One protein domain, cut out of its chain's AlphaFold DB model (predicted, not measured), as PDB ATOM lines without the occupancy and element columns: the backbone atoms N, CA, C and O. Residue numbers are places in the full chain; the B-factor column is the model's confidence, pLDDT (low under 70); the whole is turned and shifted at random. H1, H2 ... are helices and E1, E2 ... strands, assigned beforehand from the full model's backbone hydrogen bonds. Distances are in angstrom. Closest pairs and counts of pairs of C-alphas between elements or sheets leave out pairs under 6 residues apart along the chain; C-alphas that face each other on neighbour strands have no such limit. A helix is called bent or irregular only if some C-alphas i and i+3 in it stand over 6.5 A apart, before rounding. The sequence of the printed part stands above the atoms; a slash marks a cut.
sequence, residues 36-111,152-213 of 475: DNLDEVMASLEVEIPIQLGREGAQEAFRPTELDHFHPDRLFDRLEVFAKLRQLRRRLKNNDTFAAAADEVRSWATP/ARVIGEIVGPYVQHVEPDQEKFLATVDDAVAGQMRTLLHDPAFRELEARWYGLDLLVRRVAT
ATOM      1  N   ASP A  36     217.656 219.226 159.675       96.75
ATOM      2  CA  ASP A  36     218.611 220.020 158.904       96.75
ATOM      3  C   ASP A  36     218.036 220.382 157.520       96.75
ATOM      4  O   ASP A  36     218.436 221.393 156.948       96.75
ATOM      5  N   ASN A  37     217.068 219.612 157.001       97.31
ATOM      6  CA  ASN A  37     216.444 219.845 155.689       97.31
ATOM      7  C   ASN A  37     214.943 220.218 155.725       97.31
ATOM      8  O   ASN A  37     214.315 220.285 154.667       97.31
ATOM      9  N   LEU A  38     214.354 220.450 156.905       97.19
ATOM     10  CA  LEU A  38     212.910 220.680 157.069       97.19
ATOM     11  C   LEU A  38     212.363 221.781 156.139       97.19
ATOM     12  O   LEU A  38     211.376 221.560 155.432       97.19
ATOM     13  N   ASP A  39     213.024 222.938 156.101       97.44
ATOM     14  CA  ASP A  39     212.607 224.075 155.270       97.44
ATOM     15  C   ASP A  39     212.817 223.794 153.772       97.44
ATOM     16  O   ASP A  39     211.974 224.138 152.944       97.44
ATOM     17  N   GLU A  40     213.887 223.084 153.399       97.81
ATOM     18  CA  GLU A  40     214.106 222.658 152.010       97.81
ATOM     19  C   GLU A  40     212.984 221.731 151.532       97.81
ATOM     20  O   GLU A  40     212.475 221.883 150.417       97.81
ATOM     21  N   VAL A  41     212.559 220.791 152.383       97.50
ATOM     22  CA  VAL A  41     211.436 219.894 152.097       97.50
ATOM     23  C   VAL A  41     210.148 220.699 151.944       97.50
ATOM     24  O   VAL A  41     209.459 220.521 150.938       97.50
ATOM     25  N   MET A  42     209.849 221.627 152.859       97.31
ATOM     26  CA  MET A  42     208.678 222.509 152.757       97.31
ATOM     27  C   MET A  42     208.671 223.303 151.448       97.31
ATOM     28  O   MET A  42     207.690 223.256 150.703       97.31
ATOM     29  N   ALA A  43     209.774 223.982 151.124       96.75
ATOM     30  CA  ALA A  43     209.922 224.721 149.875       96.75
ATOM     31  C   ALA A  43     209.729 223.810 148.655       96.75
ATOM     32  O   ALA A  43     209.047 224.183 147.696       96.75
ATOM     33  N   SER A  44     210.280 222.592 148.704       95.69
ATOM     34  CA  SER A  44     210.164 221.634 147.613       95.69
ATOM     35  C   SER A  44     208.719 221.226 147.356       95.69
ATOM     36  O   SER A  44     208.391 221.014 146.196       95.69
ATOM     37  N   LEU A  45     207.856 221.146 148.379       94.75
ATOM     38  CA  LEU A  45     206.462 220.698 148.269       94.75
ATOM     39  C   LEU A  45     205.522 221.724 147.614       94.75
ATOM     40  O   LEU A  45     204.388 221.364 147.294       94.75
ATOM     41  N   GLU A  46     205.977 222.963 147.382       93.62
ATOM     42  CA  GLU A  46     205.147 224.062 146.855       93.62
ATOM     43  C   GLU A  46     203.839 224.200 147.647       93.62
ATOM     44  O   GLU A  46     202.732 224.089 147.109       93.62
ATOM     45  N   VAL A  47     203.973 224.364 148.964       95.00
ATOM     46  CA  VAL A  47     202.834 224.511 149.872       95.00
ATOM     47  C   VAL A  47     202.002 225.724 149.458       95.00
ATOM     48  O   VAL A  47     202.531 226.824 149.297       95.00
ATOM     49  N   GLU A  48     200.700 225.522 149.280       94.75
ATOM     50  CA  GLU A  48     199.775 226.598 148.939       94.75
ATOM     51  C   GLU A  48     198.401 226.326 149.544       94.75
ATOM     52  O   GLU A  48     197.789 225.294 149.266       94.75
ATOM     53  N   ILE A  49     197.901 227.278 150.332       93.62
ATOM     54  CA  ILE A  49     196.524 227.271 150.829       93.62
ATOM     55  C   ILE A  49     195.864 228.639 150.610       93.62
ATOM     56  O   ILE A  49     196.530 229.671 150.736       93.62
ATOM     57  N   PRO A  50     194.560 228.683 150.290       91.75
ATOM     58  CA  PRO A  50     193.805 229.926 150.319       91.75
ATOM     59  C   PRO A  50     193.562 230.344 151.773       91.75
ATOM     60  O   PRO A  50     193.116 229.530 152.580       91.75
ATOM     61  N   ILE A  51     193.831 231.607 152.091       90.44
ATOM     62  CA  ILE A  51     193.515 232.237 153.376       90.44
ATOM     63  C   ILE A  51     192.414 233.277 153.186       90.44
ATOM     64  O   ILE A  51     192.420 234.042 152.217       90.44
ATOM     65  N   GLN A  52     191.461 233.304 154.113       86.81
ATOM     66  CA  GLN A  52     190.330 234.219 154.056       86.81
ATOM     67  C   GLN A  52     190.749 235.666 154.378       86.81
ATOM     68  O   GLN A  52     191.412 235.948 155.377       86.81
ATOM     69  N   LEU A  53     190.321 236.607 153.535       84.44
ATOM     70  CA  LEU A  53     190.480 238.047 153.733       84.44
ATOM     71  C   LEU A  53     189.137 238.681 154.099       84.44
ATOM     72  O   LEU A  53     188.120 238.374 153.469       84.44
ATOM     73  N   GLY A  54     189.144 239.617 155.055       74.12
ATOM     74  CA  GLY A  54     187.954 240.396 155.401       74.12
ATOM     75  C   GLY A  54     186.745 239.519 155.746       74.12
ATOM     76  O   GLY A  54     186.889 238.484 156.399       74.12
ATOM     77  N   ARG A  55     185.544 239.937 155.320       67.69
ATOM     78  CA  ARG A  55     184.290 239.199 155.581       67.69
ATOM     79  C   ARG A  55     183.689 238.545 154.333       67.69
ATOM     80  O   ARG A  55     182.987 237.549 154.473       67.69
ATOM     81  N   GLU A  56     183.951 239.060 153.129       64.00
ATOM     82  CA  GLU A  56     183.233 238.653 151.910       64.00
ATOM     83  C   GLU A  56     184.047 237.804 150.918       64.00
ATOM     84  O   GLU A  56     184.314 238.228 149.790       64.00
ATOM     85  N   GLY A  57     184.424 236.580 151.301       68.62
ATOM     86  CA  GLY A  57     184.892 235.543 150.360       68.62
ATOM     87  C   GLY A  57     186.187 235.849 149.591       68.62
ATOM     88  O   GLY A  57     186.650 235.008 148.827       68.62
ATOM     89  N   ALA A  58     186.795 237.020 149.791       84.31
ATOM     90  CA  ALA A  58     188.083 237.373 149.219       84.31
ATOM     91  C   ALA A  58     189.164 236.466 149.812       84.31
ATOM     92  O   ALA A  58     189.162 236.198 151.012       84.31
ATOM     93  N   GLN A  59     190.079 235.992 148.972       88.62
ATOM     94  CA  GLN A  59     191.146 235.092 149.390       88.62
ATOM     95  C   GLN A  59     192.495 235.597 148.897       88.62
ATOM     96  O   GLN A  59     192.618 236.139 147.797       88.62
ATOM     97  N   GLU A  60     193.508 235.393 149.723       91.50
ATOM     98  CA  GLU A  60     194.912 235.484 149.343       91.50
ATOM     99  C   GLU A  60     195.508 234.079 149.412       91.50
ATOM    100  O   GLU A  60     195.055 233.243 150.185       91.50
ATOM    101  N   ALA A  61     196.501 233.773 148.584       92.75
ATOM    102  CA  ALA A  61     197.159 232.475 148.638       92.75
ATOM    103  C   ALA A  61     198.406 232.560 149.525       92.75
ATOM    104  O   ALA A  61     199.359 233.276 149.205       92.75
ATOM    105  N   PHE A  62     198.407 231.801 150.619       95.44
ATOM    106  CA  PHE A  62     199.537 231.667 151.529       95.44
ATOM    107  C   PHE A  62     200.475 230.554 151.052       95.44
ATOM    108  O   PHE A  62     200.045 229.429 150.804       95.44
ATOM    109  N   ARG A  63     201.764 230.892 150.911       96.62
ATOM    110  CA  ARG A  63     202.814 230.019 150.360       96.62
ATOM    111  C   ARG A  63     204.039 229.991 151.280       96.62
ATOM    112  O   ARG A  63     204.998 230.740 151.042       96.62
ATOM    113  N   PRO A  64     203.999 229.223 152.381       97.25
ATOM    114  CA  PRO A  64     205.150 229.072 153.257       97.25
ATOM    115  C   PRO A  64     206.238 228.237 152.564       97.25
ATOM    116  O   PRO A  64     205.945 227.323 151.799       97.25
ATOM    117  N   THR A  65     207.502 228.571 152.821       96.81
ATOM    118  CA  THR A  65     208.674 227.824 152.329       96.81
ATOM    119  C   THR A  65     209.649 227.497 153.455       96.81
ATOM    120  O   THR A  65     210.615 226.792 153.217       96.81
ATOM    121  N   GLU A  66     209.411 228.028 154.652       97.25
ATOM    122  CA  GLU A  66     210.139 227.752 155.889       97.25
ATOM    123  C   GLU A  66     209.148 227.847 157.054       97.25
ATOM    124  O   GLU A  66     208.115 228.527 156.947       97.25
ATOM    125  N   LEU A  67     209.455 227.183 158.165       96.69
ATOM    126  CA  LEU A  67     208.568 227.125 159.331       96.69
ATOM    127  C   LEU A  67     208.295 228.509 159.950       96.69
ATOM    128  O   LEU A  67     207.186 228.776 160.411       96.69
ATOM    129  N   ASP A  68     209.265 229.424 159.895       96.56
ATOM    130  CA  ASP A  68     209.125 230.785 160.435       96.56
ATOM    131  C   ASP A  68     208.047 231.605 159.696       96.56
ATOM    132  O   ASP A  68     207.502 232.562 160.239       96.56
ATOM    133  N   HIS A  69     207.641 231.215 158.480       97.62
ATOM    134  CA  HIS A  69     206.571 231.904 157.745       97.62
ATOM    135  C   HIS A  69     205.192 231.821 158.404       97.62
ATOM    136  O   HIS A  69     204.316 232.604 158.034       97.62
ATOM    137  N   PHE A  70     204.990 230.908 159.355       97.44
ATOM    138  CA  PHE A  70     203.775 230.858 160.170       97.44
ATOM    139  C   PHE A  70     203.778 231.905 161.298       97.44
ATOM    140  O   PHE A  70     202.731 232.169 161.886       97.44
ATOM    141  N   HIS A  71     204.924 232.525 161.605       97.56
ATOM    142  CA  HIS A  71     205.023 233.541 162.649       97.56
ATOM    143  C   HIS A  71     204.287 234.839 162.249       97.56
ATOM    144  O   HIS A  71     204.454 235.305 161.115       97.56
ATOM    145  N   PRO A  72     203.533 235.500 163.155       97.62
ATOM    146  CA  PRO A  72     202.782 236.722 162.866       97.62
ATOM    147  C   PRO A  72     203.623 237.843 162.265       97.62
ATOM    148  O   PRO A  72     203.152 238.535 161.367       97.62
ATOM    149  N   ASP A  73     204.873 238.004 162.702       97.69
ATOM    150  CA  ASP A  73     205.771 239.005 162.117       97.69
ATOM    151  C   ASP A  73     206.068 238.711 160.638       97.69
ATOM    152  O   ASP A  73     206.021 239.615 159.803       97.69
ATOM    153  N   ARG A  74     206.274 237.438 160.269       97.56
ATOM    154  CA  ARG A  74     206.487 237.040 158.869       97.56
ATOM    155  C   ARG A  74     205.224 237.150 158.039       97.56
ATOM    156  O   ARG A  74     205.295 237.597 156.895       97.56
ATOM    157  N   LEU A  75     204.077 236.789 158.603       97.12
ATOM    158  CA  LEU A  75     202.780 236.957 157.952       97.12
ATOM    159  C   LEU A  75     202.508 238.437 157.665       97.12
ATOM    160  O   LEU A  75     202.188 238.797 156.530       97.12
ATOM    161  N   PHE A  76     202.718 239.299 158.663       97.00
ATOM    162  CA  PHE A  76     202.595 240.751 158.547       97.00
ATOM    163  C   PHE A  76     203.539 241.331 157.488       97.00
ATOM    164  O   PHE A  76     203.185 242.275 156.774       97.00
ATOM    165  N   ASP A  77     204.730 240.749 157.349       96.38
ATOM    166  CA  ASP A  77     205.719 241.172 156.369       96.38
ATOM    167  C   ASP A  77     205.434 240.727 154.939       96.38
ATOM    168  O   ASP A  77     205.652 241.522 154.017       96.38
ATOM    169  N   ARG A  78     204.956 239.497 154.749       95.19
ATOM    170  CA  ARG A  78     204.902 238.846 153.434       95.19
ATOM    171  C   ARG A  78     203.563 238.986 152.724       95.19
ATOM    172  O   ARG A  78     203.562 239.039 151.497       95.19
ATOM    173  N   LEU A  79     202.451 239.021 153.455       95.69
ATOM    174  CA  LEU A  79     201.125 239.013 152.834       95.69
ATOM    175  C   LEU A  79     200.733 240.396 152.309       95.69
ATOM    176  O   LEU A  79     200.984 241.435 152.934       95.69
ATOM    177  N   GLU A  80     200.086 240.404 151.149       95.19
ATOM    178  CA  GLU A  80     199.682 241.613 150.451       95.19
ATOM    179  C   GLU A  80     198.647 242.398 151.263       95.19
ATOM    180  O   GLU A  80     198.764 243.625 151.349       95.19
ATOM    181  N   VAL A  81     197.715 241.726 151.951       94.56
ATOM    182  CA  VAL A  81     196.745 242.393 152.839       94.56
ATOM    183  C   VAL A  81     197.429 243.284 153.885       94.56
ATOM    184  O   VAL A  81     197.086 244.461 154.035       94.56
ATOM    185  N   PHE A  82     198.475 242.783 154.547       96.06
ATOM    186  CA  PHE A  82     199.224 243.549 155.543       96.06
ATOM    187  C   PHE A  82     200.143 244.591 154.899       96.06
ATOM    188  O   PHE A  82     200.367 245.661 155.471       96.06
ATOM    189  N   ALA A  83     200.631 244.360 153.678       96.31
ATOM    190  CA  ALA A  83     201.328 245.390 152.912       96.31
ATOM    191  C   ALA A  83     200.424 246.609 152.633       96.31
ATOM    192  O   ALA A  83     200.865 247.749 152.829       96.31
ATOM    193  N   LYS A  84     199.153 246.399 152.255       95.44
ATOM    194  CA  LYS A  84     198.185 247.496 152.054       95.44
ATOM    195  C   LYS A  84     197.858 248.222 153.360       95.44
ATOM    196  O   LYS A  84     197.877 249.452 153.379       95.44
ATOM    197  N   LEU A  85     197.640 247.496 154.461       94.75
ATOM    198  CA  LEU A  85     197.396 248.104 155.779       94.75
ATOM    199  C   LEU A  85     198.591 248.948 156.249       94.75
ATOM    200  O   LEU A  85     198.421 250.081 156.704       94.75
ATOM    201  N   ARG A  86     199.827 248.471 156.045       96.25
ATOM    202  CA  ARG A  86     201.042 249.259 156.322       96.25
ATOM    203  C   ARG A  86     201.140 250.509 155.454       96.25
ATOM    204  O   ARG A  86     201.560 251.558 155.945       96.25
ATOM    205  N   GLN A  87     200.767 250.427 154.177       95.56
ATOM    206  CA  GLN A  87     200.731 251.591 153.290       95.56
ATOM    207  C   GLN A  87     199.703 252.626 153.765       95.56
ATOM    208  O   GLN A  87     200.027 253.814 153.822       95.56
ATOM    209  N   LEU A  88     198.503 252.185 154.154       93.56
ATOM    210  CA  LEU A  88     197.471 253.047 154.732       93.56
ATOM    211  C   LEU A  88     197.979 253.736 156.006       93.56
ATOM    212  O   LEU A  88     197.930 254.961 156.109       93.56
ATOM    213  N   ARG A  89     198.586 252.974 156.921       94.38
ATOM    214  CA  ARG A  89     199.195 253.508 158.146       94.38
ATOM    215  C   ARG A  89     200.267 254.563 157.861       94.38
ATOM    216  O   ARG A  89     200.295 255.609 158.505       94.38
ATOM    217  N   ARG A  90     201.147 254.334 156.875       95.31
ATOM    218  CA  ARG A  90     202.173 255.316 156.459       95.31
ATOM    219  C   ARG A  90     201.547 256.604 155.917       95.31
ATOM    220  O   ARG A  90     202.046 257.681 156.234       95.31
ATOM    221  N   ARG A  91     200.459 256.503 155.144       94.56
ATOM    222  CA  ARG A  91     199.720 257.664 154.614       94.56
ATOM    223  C   ARG A  91     199.041 258.473 155.725       94.56
ATOM    224  O   ARG A  91     199.080 259.696 155.672       94.56
ATOM    225  N   LEU A  92     198.494 257.811 156.744       90.94
ATOM    226  CA  LEU A  92     197.926 258.468 157.932       90.94
ATOM    227  C   LEU A  92     199.002 259.085 158.840       90.94
ATOM    228  O   LEU A  92     198.760 260.076 159.521       90.94
ATOM    229  N   LYS A  93     200.218 258.531 158.853       92.38
ATOM    230  CA  LYS A  93     201.337 259.093 159.625       92.38
ATOM    231  C   LYS A  93     201.928 260.363 158.991       92.38
ATOM    232  O   LYS A  93     202.499 261.186 159.700       92.38
ATOM    233  N   ASN A  94     201.837 260.514 157.672       92.31
ATOM    234  CA  ASN A  94     202.394 261.662 156.958       92.31
ATOM    235  C   ASN A  94     201.374 262.810 156.865       92.31
ATOM    236  O   ASN A  94     200.301 262.637 156.291       92.31
ATOM    237  N   ASN A  95     201.750 263.988 157.372       87.56
ATOM    238  CA  ASN A  95     200.917 265.193 157.405       87.56
ATOM    239  C   ASN A  95     200.370 265.599 156.027       87.56
ATOM    240  O   ASN A  95     199.216 266.014 155.940       87.56
ATOM    241  N   ASP A  96     201.153 265.435 154.956       89.50
ATOM    242  CA  ASP A  96     200.748 265.855 153.605       89.50
ATOM    243  C   ASP A  96     199.654 264.954 153.018       89.50
ATOM    244  O   ASP A  96     198.816 265.391 152.230       89.50
ATOM    245  N   THR A  97     199.648 263.675 153.400       90.50
ATOM    246  CA  THR A  97     198.689 262.675 152.907       90.50
ATOM    247  C   THR A  97     197.584 262.356 153.908       90.50
ATOM    248  O   THR A  97     196.654 261.622 153.567       90.50
ATOM    249  N   PHE A  98     197.671 262.904 155.124       88.62
ATOM    250  CA  PHE A  98     196.779 262.585 156.231       88.62
ATOM    251  C   PHE A  98     195.319 262.874 155.894       88.62
ATOM    252  O   PHE A  98     194.486 261.991 156.057       88.62
ATOM    253  N   ALA A  99     195.008 264.068 155.376       86.50
ATOM    254  CA  ALA A  99     193.627 264.470 155.099       86.50
ATOM    255  C   ALA A  99     192.926 263.498 154.135       86.50
ATOM    256  O   ALA A  99     191.863 262.972 154.454       86.50
ATOM    257  N   ALA A 100     193.575 263.178 153.010       87.38
ATOM    258  CA  ALA A 100     193.031 262.258 152.015       87.38
ATOM    259  C   ALA A 100     192.873 260.825 152.555       87.38
ATOM    260  O   ALA A 100     191.887 260.159 152.258       87.38
ATOM    261  N   ALA A 101     193.834 260.339 153.349       87.38
ATOM    262  CA  ALA A 101     193.757 259.006 153.946       87.38
ATOM    263  C   ALA A 101     192.705 258.924 155.066       87.38
ATOM    264  O   ALA A 101     192.024 257.912 155.192       87.38
ATOM    265  N   ALA A 102     192.539 259.985 155.857       85.88
ATOM    266  CA  ALA A 102     191.500 260.064 156.877       85.88
ATOM    267  C   ALA A 102     190.100 260.087 156.242       85.88
ATOM    268  O   ALA A 102     189.204 259.406 156.733       85.88
ATOM    269  N   ASP A 103     189.914 260.810 155.133       85.69
ATOM    270  CA  ASP A 103     188.655 260.807 154.375       85.69
ATOM    271  C   ASP A 103     188.332 259.426 153.787       85.69
ATOM    272  O   ASP A 103     187.186 258.981 153.857       85.69
ATOM    273  N   GLU A 104     189.342 258.716 153.279       86.75
ATOM    274  CA  GLU A 104     189.202 257.334 152.810       86.75
ATOM    275  C   GLU A 104     188.742 256.404 153.948       86.75
ATOM    276  O   GLU A 104     187.723 255.730 153.804       86.75
ATOM    277  N   VAL A 105     189.399 256.438 155.114       85.94
ATOM    278  CA  VAL A 105     189.010 255.609 156.272       85.94
ATOM    279  C   VAL A 105     187.607 255.957 156.778       85.94
ATOM    280  O   VAL A 105     186.830 255.059 157.097       85.94
ATOM    281  N   ARG A 106     187.234 257.244 156.804       85.00
ATOM    282  CA  ARG A 106     185.869 257.667 157.164       85.00
ATOM    283  C   ARG A 106     184.823 257.118 156.207       85.00
ATOM    284  O   ARG A 106     183.730 256.783 156.651       85.00
ATOM    285  N   SER A 107     185.135 257.032 154.915       85.50
ATOM    286  CA  SER A 107     184.194 256.509 153.920       85.50
ATOM    287  C   SER A 107     183.843 255.034 154.147       85.50
ATOM    288  O   SER A 107     182.776 254.590 153.729       85.50
ATOM    289  N   TRP A 108     184.702 254.297 154.859       85.25
ATOM    290  CA  TRP A 108     184.492 252.898 155.230       85.25
ATOM    291  C   TRP A 108     183.797 252.711 156.574       85.25
ATOM    292  O   TRP A 108     183.539 251.574 156.965       85.25
ATOM    293  N   ALA A 109     183.490 253.795 157.294       77.69
ATOM    294  CA  ALA A 109     182.727 253.706 158.525       77.69
ATOM    295  C   ALA A 109     181.366 253.068 158.228       77.69
ATOM    296  O   ALA A 109     180.482 253.677 157.621       77.69
ATOM    297  N   THR A 110     181.186 251.829 158.669       61.41
ATOM    298  CA  THR A 110     179.877 251.183 158.656       61.41
ATOM    299  C   THR A 110     178.936 251.994 159.553       61.41
ATOM    300  O   THR A 110     179.305 252.277 160.698       61.41
ATOM    301  N   PRO A 111     177.724 252.376 159.101       46.25
ATOM    302  CA  PRO A 111     176.722 252.926 160.002       46.25
ATOM    303  C   PRO A 111     176.528 251.922 161.133       46.25
ATOM    304  O   PRO A 111     176.244 250.757 160.866       46.25
ATOM    305  N   ALA A 152     190.974 247.938 147.565       86.44
ATOM    306  CA  ALA A 152     190.334 249.071 148.232       86.44
ATOM    307  C   ALA A 152     189.089 248.610 148.998       86.44
ATOM    308  O   ALA A 152     188.905 248.967 150.162       86.44
ATOM    309  N   ARG A 153     188.285 247.743 148.371       88.31
ATOM    310  CA  ARG A 153     187.116 247.119 148.997       88.31
ATOM    311  C   ARG A 153     187.506 246.250 150.193       88.31
ATOM    312  O   ARG A 153     186.980 246.449 151.283       88.31
ATOM    313  N   VAL A 154     188.473 245.347 150.010       87.88
ATOM    314  CA  VAL A 154     188.932 244.431 151.072       87.88
ATOM    315  C   VAL A 154     189.475 245.200 152.279       87.88
ATOM    316  O   VAL A 154     189.143 244.882 153.417       87.88
ATOM    317  N   ILE A 155     190.284 246.238 152.055       90.00
ATOM    318  CA  ILE A 155     190.826 247.051 153.150       90.00
ATOM    319  C   ILE A 155     189.721 247.847 153.842       90.00
ATOM    320  O   ILE A 155     189.725 247.928 155.069       90.00
ATOM    321  N   GLY A 156     188.742 248.361 153.093       86.88
ATOM    322  CA  GLY A 156     187.566 248.995 153.676       86.88
ATOM    323  C   GLY A 156     186.756 248.060 154.574       86.88
ATOM    324  O   GLY A 156     186.363 248.464 155.662       86.88
ATOM    325  N   GLU A 157     186.578 246.795 154.192       88.00
ATOM    326  CA  GLU A 157     185.902 245.787 155.024       88.00
ATOM    327  C   GLU A 157     186.671 245.439 156.301       88.00
ATOM    328  O   GLU A 157     186.065 245.221 157.351       88.00
ATOM    329  N   ILE A 158     188.001 245.370 156.215       87.81
ATOM    330  CA  ILE A 158     188.864 245.046 157.355       87.81
ATOM    331  C   ILE A 158     188.918 246.219 158.340       87.81
ATOM    332  O   ILE A 158     188.837 246.012 159.548       87.81
ATOM    333  N   VAL A 159     189.040 247.451 157.837       88.81
ATOM    334  CA  VAL A 159     189.196 248.662 158.661       88.81
ATOM    335  C   VAL A 159     187.851 249.188 159.166       88.81
ATOM    336  O   VAL A 159     187.765 249.634 160.307       88.81
ATOM    337  N   GLY A 160     186.795 249.113 158.353       86.62
ATOM    338  CA  GLY A 160     185.475 249.700 158.612       86.62
ATOM    339  C   GLY A 160     184.871 249.404 159.995       86.62
ATOM    340  O   GLY A 160     184.417 250.347 160.650       86.62
ATOM    341  N   PRO A 161     184.918 248.156 160.508       89.00
ATOM    342  CA  PRO A 161     184.426 247.814 161.848       89.00
ATOM    343  C   PRO A 161     185.134 248.538 163.006       89.00
ATOM    344  O   PRO A 161     184.578 248.623 164.100       89.00
ATOM    345  N   TYR A 162     186.345 249.055 162.782       86.81
ATOM    346  CA  TYR A 162     187.168 249.732 163.787       86.81
ATOM    347  C   TYR A 162     187.058 251.263 163.725       86.81
ATOM    348  O   TYR A 162     187.591 251.965 164.590       86.81
ATOM    349  N   VAL A 163     186.361 251.813 162.725       85.12
ATOM    350  CA  VAL A 163     186.195 253.262 162.560       85.12
ATOM    351  C   VAL A 163     185.106 253.767 163.508       85.12
ATOM    352  O   VAL A 163     183.920 253.743 163.195       85.12
ATOM    353  N   GLN A 164     185.509 254.233 164.691       75.38
ATOM    354  CA  GLN A 164     184.584 254.754 165.712       75.38
ATOM    355  C   GLN A 164     184.515 256.287 165.756       75.38
ATOM    356  O   GLN A 164     183.576 256.856 166.313       75.38
ATOM    357  N   HIS A 165     185.508 256.976 165.188       65.81
ATOM    358  CA  HIS A 165     185.675 258.420 165.331       65.81
ATOM    359  C   HIS A 165     185.642 259.137 163.981       65.81
ATOM    360  O   HIS A 165     186.302 258.736 163.027       65.81
ATOM    361  N   VAL A 166     184.878 260.231 163.924       61.25
ATOM    362  CA  VAL A 166     184.717 261.057 162.715       61.25
ATOM    363  C   VAL A 166     185.702 262.236 162.707       61.25
ATOM    364  O   VAL A 166     186.080 262.733 161.646       61.25
ATOM    365  N   GLU A 167     186.172 262.670 163.878       67.75
ATOM    366  CA  GLU A 167     187.054 263.833 164.027       67.75
ATOM    367  C   GLU A 167     188.501 263.549 163.565       67.75
ATOM    368  O   GLU A 167     188.989 262.432 163.743       67.75
ATOM    369  N   PRO A 168     189.201 264.524 162.944       66.81
ATOM    370  CA  PRO A 168     190.560 264.377 162.415       66.81
ATOM    371  C   PRO A 168     191.606 264.321 163.535       66.81
ATOM    372  O   PRO A 168     192.336 265.279 163.771       66.81
ATOM    373  N   ASP A 169     191.681 263.184 164.213       84.31
ATOM    374  CA  ASP A 169     192.700 262.892 165.216       84.31
ATOM    375  C   ASP A 169     193.637 261.807 164.683       84.31
ATOM    376  O   ASP A 169     193.252 260.648 164.501       84.31
ATOM    377  N   GLN A 170     194.873 262.209 164.387       87.00
ATOM    378  CA  GLN A 170     195.868 261.344 163.767       87.00
ATOM    379  C   GLN A 170     196.163 260.096 164.606       87.00
ATOM    380  O   GLN A 170     196.273 259.006 164.043       87.00
ATOM    381  N   GLU A 171     196.258 260.227 165.930       89.56
ATOM    382  CA  GLU A 171     196.555 259.096 166.815       89.56
ATOM    383  C   GLU A 171     195.409 258.081 166.808       89.56
ATOM    384  O   GLU A 171     195.655 256.877 166.735       89.56
ATOM    385  N   LYS A 172     194.157 258.555 166.778       88.31
ATOM    386  CA  LYS A 172     192.974 257.683 166.711       88.31
ATOM    387  C   LYS A 172     192.876 256.929 165.389       88.31
ATOM    388  O   LYS A 172     192.596 255.738 165.402       88.31
ATOM    389  N   PHE A 173     193.148 257.580 164.257       87.75
ATOM    390  CA  PHE A 173     193.167 256.888 162.961       87.75
ATOM    391  C   PHE A 173     194.279 255.838 162.879       87.75
ATOM    392  O   PHE A 173     194.069 254.766 162.312       87.75
ATOM    393  N   LEU A 174     195.455 256.124 163.448       91.75
ATOM    394  CA  LEU A 174     196.531 255.138 163.536       91.75
ATOM    395  C   LEU A 174     196.120 253.949 164.413       91.75
ATOM    396  O   LEU A 174     196.310 252.814 163.985       91.75
ATOM    397  N   ALA A 175     195.491 254.200 165.565       91.81
ATOM    398  CA  ALA A 175     194.967 253.148 166.435       91.81
ATOM    399  C   ALA A 175     193.904 252.285 165.731       91.81
ATOM    400  O   ALA A 175     193.979 251.065 165.800       91.81
ATOM    401  N   THR A 176     192.985 252.888 164.967       91.88
ATOM    402  CA  THR A 176     191.997 252.156 164.154       91.88
ATOM    403  C   THR A 176     192.656 251.193 163.164       91.88
ATOM    404  O   THR A 176     192.195 250.065 163.000       91.88
ATOM    405  N   VAL A 177     193.738 251.610 162.497       92.75
ATOM    406  CA  VAL A 177     194.466 250.720 161.579       92.75
ATOM    407  C   VAL A 177     195.240 249.644 162.340       92.75
ATOM    408  O   VAL A 177     195.267 248.503 161.886       92.75
ATOM    409  N   ASP A 178     195.837 249.973 163.486       94.50
ATOM    410  CA  ASP A 178     196.555 249.005 164.322       94.50
ATOM    411  C   ASP A 178     195.593 247.921 164.866       94.50
ATOM    412  O   ASP A 178     195.901 246.727 164.794       94.50
ATOM    413  N   ASP A 179     194.379 248.302 165.277       93.62
ATOM    414  CA  ASP A 179     193.316 247.371 165.673       93.62
ATOM    415  C   ASP A 179     192.843 246.497 164.502       93.62
ATOM    416  O   ASP A 179     192.617 245.297 164.678       93.62
ATOM    417  N   ALA A 180     192.741 247.071 163.298       93.38
ATOM    418  CA  ALA A 180     192.375 246.345 162.085       93.38
ATOM    419  C   ALA A 180     193.450 245.326 161.666       93.38
ATOM    420  O   ALA A 180     193.121 244.206 161.272       93.38
ATOM    421  N   VAL A 181     194.737 245.673 161.807       95.38
ATOM    422  CA  VAL A 181     195.863 244.746 161.609       95.38
ATOM    423  C   VAL A 181     195.772 243.580 162.590       95.38
ATOM    424  O   VAL A 181     195.817 242.424 162.167       95.38
ATOM    425  N   ALA A 182     195.598 243.861 163.885       95.56
ATOM    426  CA  ALA A 182     195.463 242.816 164.896       95.56
ATOM    427  C   ALA A 182     194.210 241.954 164.656       95.56
ATOM    428  O   ALA A 182     194.259 240.735 164.789       95.56
ATOM    429  N   GLY A 183     193.093 242.568 164.256       94.00
ATOM    430  CA  GLY A 183     191.866 241.889 163.839       94.00
ATOM    431  C   GLY A 183     192.092 240.883 162.721       94.00
ATOM    432  O   GLY A 183     191.814 239.698 162.898       94.00
ATOM    433  N   GLN A 184     192.655 241.346 161.606       94.50
ATOM    434  CA  GLN A 184     192.919 240.506 160.441       94.50
ATOM    435  C   GLN A 184     193.931 239.392 160.745       94.50
ATOM    436  O   GLN A 184     193.776 238.283 160.240       94.50
ATOM    437  N   MET A 185     194.939 239.652 161.587       96.19
ATOM    438  CA  MET A 185     195.884 238.614 162.012       96.19
ATOM    439  C   MET A 185     195.191 237.496 162.797       96.19
ATOM    440  O   MET A 185     195.425 236.329 162.504       96.19
ATOM    441  N   ARG A 186     194.287 237.818 163.734       95.31
ATOM    442  CA  ARG A 186     193.503 236.787 164.446       95.31
ATOM    443  C   ARG A 186     192.635 235.975 163.494       95.31
ATOM    444  O   ARG A 186     192.585 234.759 163.615       95.31
ATOM    445  N   THR A 187     191.962 236.633 162.547       93.38
ATOM    446  CA  THR A 187     191.154 235.939 161.535       93.38
ATOM    447  C   THR A 187     191.992 234.949 160.734       93.38
ATOM    448  O   THR A 187     191.533 233.841 160.486       93.38
ATOM    449  N   LEU A 188     193.222 235.322 160.375       94.81
ATOM    450  CA  LEU A 188     194.141 234.449 159.652       94.81
ATOM    451  C   LEU A 188     194.621 233.271 160.510       94.81
ATOM    452  O   LEU A 188     194.516 232.133 160.067       94.81
ATOM    453  N   LEU A 189     195.120 233.522 161.725       95.44
ATOM    454  CA  LEU A 189     195.639 232.464 162.608       95.44
ATOM    455  C   LEU A 189     194.562 231.439 162.997       95.44
ATOM    456  O   LEU A 189     194.864 230.268 163.213       95.44
ATOM    457  N   HIS A 190     193.299 231.868 163.055       94.38
ATOM    458  CA  HIS A 190     192.159 231.001 163.351       94.38
ATOM    459  C   HIS A 190     191.458 230.445 162.101       94.38
ATOM    460  O   HIS A 190     190.443 229.758 162.235       94.38
ATOM    461  N   ASP A 191     191.975 230.703 160.894       93.50
ATOM    462  CA  ASP A 191     191.477 230.058 159.681       93.50
ATOM    463  C   ASP A 191     191.727 228.537 159.777       93.50
ATOM    464  O   ASP A 191     192.864 228.118 160.023       93.50
ATOM    465  N   PRO A 192     190.704 227.677 159.595       92.38
ATOM    466  CA  PRO A 192     190.869 226.233 159.744       92.38
ATOM    467  C   PRO A 192     191.953 225.641 158.837       92.38
ATOM    468  O   PRO A 192     192.710 224.779 159.278       92.38
ATOM    469  N   ALA A 193     192.068 226.123 157.593       92.25
ATOM    470  CA  ALA A 193     193.073 225.650 156.647       92.25
ATOM    471  C   ALA A 193     194.483 226.015 157.110       92.25
ATOM    472  O   ALA A 193     195.395 225.188 157.049       92.25
ATOM    473  N   PHE A 194     194.647 227.255 157.579       95.62
ATOM    474  CA  PHE A 194     195.909 227.741 158.118       95.62
ATOM    475  C   PHE A 194     196.314 226.944 159.355       95.62
ATOM    476  O   PHE A 194     197.430 226.434 159.417       95.62
ATOM    477  N   ARG A 195     195.388 226.767 160.297       95.69
ATOM    478  CA  ARG A 195     195.633 226.094 161.571       95.69
ATOM    479  C   ARG A 195     195.968 224.614 161.409       95.69
ATOM    480  O   ARG A 195     196.871 224.115 162.073       95.69
ATOM    481  N   GLU A 196     195.266 223.904 160.527       94.56
ATOM    482  CA  GLU A 196     195.571 222.502 160.214       94.56
ATOM    483  C   GLU A 196     196.977 222.349 159.632       94.56
ATOM    484  O   GLU A 196     197.717 221.439 160.017       94.56
ATOM    485  N   LEU A 197     197.353 223.244 158.715       96.88
ATOM    486  CA  LEU A 197     198.675 223.256 158.105       96.88
ATOM    487  C   LEU A 197     199.760 223.626 159.132       96.88
ATOM    488  O   LEU A 197     200.774 222.931 159.215       96.88
ATOM    489  N   GLU A 198     199.530 224.661 159.946       97.88
ATOM    490  CA  GLU A 198     200.425 225.105 161.025       97.88
ATOM    491  C   GLU A 198     200.660 223.969 162.031       97.88
ATOM    492  O   GLU A 198     201.803 223.581 162.271       97.88
ATOM    493  N   ALA A 199     199.592 223.362 162.562       97.81
ATOM    494  CA  ALA A 199     199.684 222.266 163.526       97.81
ATOM    495  C   ALA A 199     200.452 221.062 162.962       97.81
ATOM    496  O   ALA A 199     201.209 220.406 163.682       97.81
ATOM    497  N   ARG A 200     200.276 220.765 161.667       97.56
ATOM    498  CA  ARG A 200     200.970 219.657 161.007       97.56
ATOM    499  C   ARG A 200     202.465 219.933 160.873       97.56
ATOM    500  O   ARG A 200     203.248 219.045 161.206       97.56
ATOM    501  N   TRP A 201     202.860 221.130 160.443       98.25
ATOM    502  CA  TRP A 201     204.271 221.493 160.288       98.25
ATOM    503  C   TRP A 201     204.995 221.666 161.625       98.25
ATOM    504  O   TRP A 201     206.096 221.143 161.777       98.25
ATOM    505  N   TYR A 202     204.375 222.291 162.626       98.06
ATOM    506  CA  TYR A 202     204.972 222.372 163.964       98.06
ATOM    507  C   TYR A 202     205.033 221.009 164.671       98.06
ATOM    508  O   TYR A 202     205.992 220.726 165.385       98.06
ATOM    509  N   GLY A 203     204.053 220.126 164.450       97.81
ATOM    510  CA  GLY A 203     204.133 218.748 164.940       97.81
ATOM    511  C   GLY A 203     205.283 217.960 164.302       97.81
ATOM    512  O   GLY A 203     205.948 217.173 164.980       97.81
ATOM    513  N   LEU A 204     205.567 218.212 163.020       98.19
ATOM    514  CA  LEU A 204     206.733 217.655 162.338       98.19
ATOM    515  C   LEU A 204     208.040 218.229 162.897       98.19
ATOM    516  O   LEU A 204     208.952 217.454 163.178       98.19
ATOM    517  N   ASP A 205     208.117 219.546 163.102       98.12
ATOM    518  CA  ASP A 205     209.267 220.214 163.729       98.12
ATOM    519  C   ASP A 205     209.582 219.609 165.106       98.12
ATOM    520  O   ASP A 205     210.728 219.249 165.391       98.12
ATOM    521  N   LEU A 206     208.548 219.377 165.924       97.44
ATOM    522  CA  LEU A 206     208.683 218.679 167.198       97.44
ATOM    523  C   LEU A 206     209.312 217.292 167.013       97.44
ATOM    524  O   LEU A 206     210.286 216.973 167.693       97.44
ATOM    525  N   LEU A 207     208.801 216.477 166.089       97.69
ATOM    526  CA  LEU A 207     209.319 215.128 165.852       97.69
ATOM    527  C   LEU A 207     210.788 215.146 165.393       97.69
ATOM    528  O   LEU A 207     211.619 214.456 165.990       97.69
ATOM    529  N   VAL A 208     211.133 215.943 164.372       97.44
ATOM    530  CA  VAL A 208     212.493 215.957 163.796       97.44
ATOM    531  C   VAL A 208     213.534 216.507 164.772       97.44
ATOM    532  O   VAL A 208     214.677 216.058 164.771       97.44
ATOM    533  N   ARG A 209     213.157 217.437 165.661       96.50
ATOM    534  CA  ARG A 209     214.056 217.941 166.713       96.50
ATOM    535  C   ARG A 209     214.258 216.944 167.849       96.50
ATOM    536  O   ARG A 209     215.273 217.002 168.542       96.50
ATOM    537  N   ARG A 210     213.284 216.061 168.081       94.38
ATOM    538  CA  ARG A 210     213.256 215.133 169.223       94.38
ATOM    539  C   ARG A 210     213.833 213.758 168.900       94.38
ATOM    540  O   ARG A 210     214.087 213.002 169.843       94.38
ATOM    541  N   VAL A 211     214.039 213.451 167.622       92.81
ATOM    542  CA  VAL A 211     214.553 212.173 167.123       92.81
ATOM    543  C   VAL A 211     215.870 212.400 166.384       92.81
ATOM    544  O   VAL A 211     215.925 213.144 165.410       92.81
ATOM    545  N   ALA A 212     216.939 211.739 166.830       89.31
ATOM    546  CA  ALA A 212     218.215 211.748 166.120       89.31
ATOM    547  C   ALA A 212     218.157 210.763 164.941       89.31
ATOM    548  O   ALA A 212     218.126 209.551 165.148       89.31
ATOM    549  N   THR A 213     218.108 211.286 163.717       92.44
ATOM    550  CA  THR A 213     218.130 210.493 162.481       92.44
ATOM    551  C   THR A 213     219.561 210.147 162.063       92.44
ATOM    552  O   THR A 213     220.494 210.926 162.253       92.44
TER     553      THR A 213
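AT A GLANCE: This is residues 36 to 111 and 152 to 213 of the 475 residues of the protein "VipB domain-containing protein" of Planctomycetes bacterium Pan216 (UniProt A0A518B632). Two long helices, H7 and H8, meet near their ends at a corner, and the small hairpin of E1 and E2 packs with E1 on both near that corner. H4, H5 and H6 gather round H7 as a lobe of mostly crossed helices, while H1 and H2 lie near H8 at the other end and H3 comes between. The printed part has 138 residues with eight named helices and two named strands, in the order H1 E1 E2 H2 H3 H4 H5 H6 H7 H8; the class is mostly helix, and the sheet E1 - E2 is antiparallel. It is a loose rod spanning 61 by 28 by 21 A, with a radius of gyration of the C-alphas of 18.1 A.

IN THESE COORDINATES: Find E1 at residues 49 to 53, starting at C-alpha 49 (196.524, 227.271, 150.829), and E2 at residues 58 to 62. H7 is residues 170 to 189, 28.9 A long, from C-alpha 170 at (195.868, 261.344, 163.767); H8 is residues 192 to 210, 26.7 A, ending at C-alpha 210 (213.256, 215.133, 169.223). Look next for H4, residues 80 to 93, 19.8 A; H5, residues 95 to 107, 19.2 A; and H6, residues 152 to 162, 15.9 A. H5 is irregular, with C-alphas 96 and 99 7.4 A apart, and H6 only just, with C-alphas 158 and 161 6.9 A apart. The shorter helices are H1, residues 38 to 44, H2, residues 67 to 70, and H3, residues 72 to 78.

HOW THE PARTS SIT: Start at the hairpin E1 and E2, antiparallel at 140 degrees, where N 51 and O 60 are 2.8 A apart, within hydrogen-bond range. The closest C-alphas of E1 and H7, Ile 51 and Leu 188, are 6.7 A apart; those of E1 and H8, Ile 49 and Ala 193, 7.0 A. The hub, H4, touches H7 at a shallow tilt of 11 degrees, opposite ways, closest at C-alphas 89 and 174, 6.2 A. H6 touches residues 176 to 184 of H7 about perpendicular, at 76 degrees, closest at C-alphas 159 and 180, 5.2 A. H4 touches H5 with residues 88 to 92, closest at C-alphas 92 and 98, 4.6 A. H3 and H4 touch only at the corner, closest at C-alphas 76 and 82, 5.3 A. H2 and H8 only just touch, with 3 pairs of C-alphas within 8 A, closest at C-alphas 70 and 198, 6.7 A. H1 is close to but not clearly touching H8, closest at C-alphas 38 and 205, 7.6 A. Every O i to N i+4 pair is within hydrogen-bond range in H1, H3, H4, H7 and H8, against 7 of 9 in H5 and 5 of 7 in H6; H2 is too short for one.

THE WHOLE: The C-alphas farthest apart, Glu 167 and Thr 213, are 61.8 A apart. Residues 112 to 151 are cut out, and C-alphas 111 and 152 stand 18.4 A apart. Of the links printed whole, H6 to H7 is short and the others are tight. Mean pLDDT of the printed part is 90.7; residues 55 to 57, 110 to 111 and 165 to 168 are under 70.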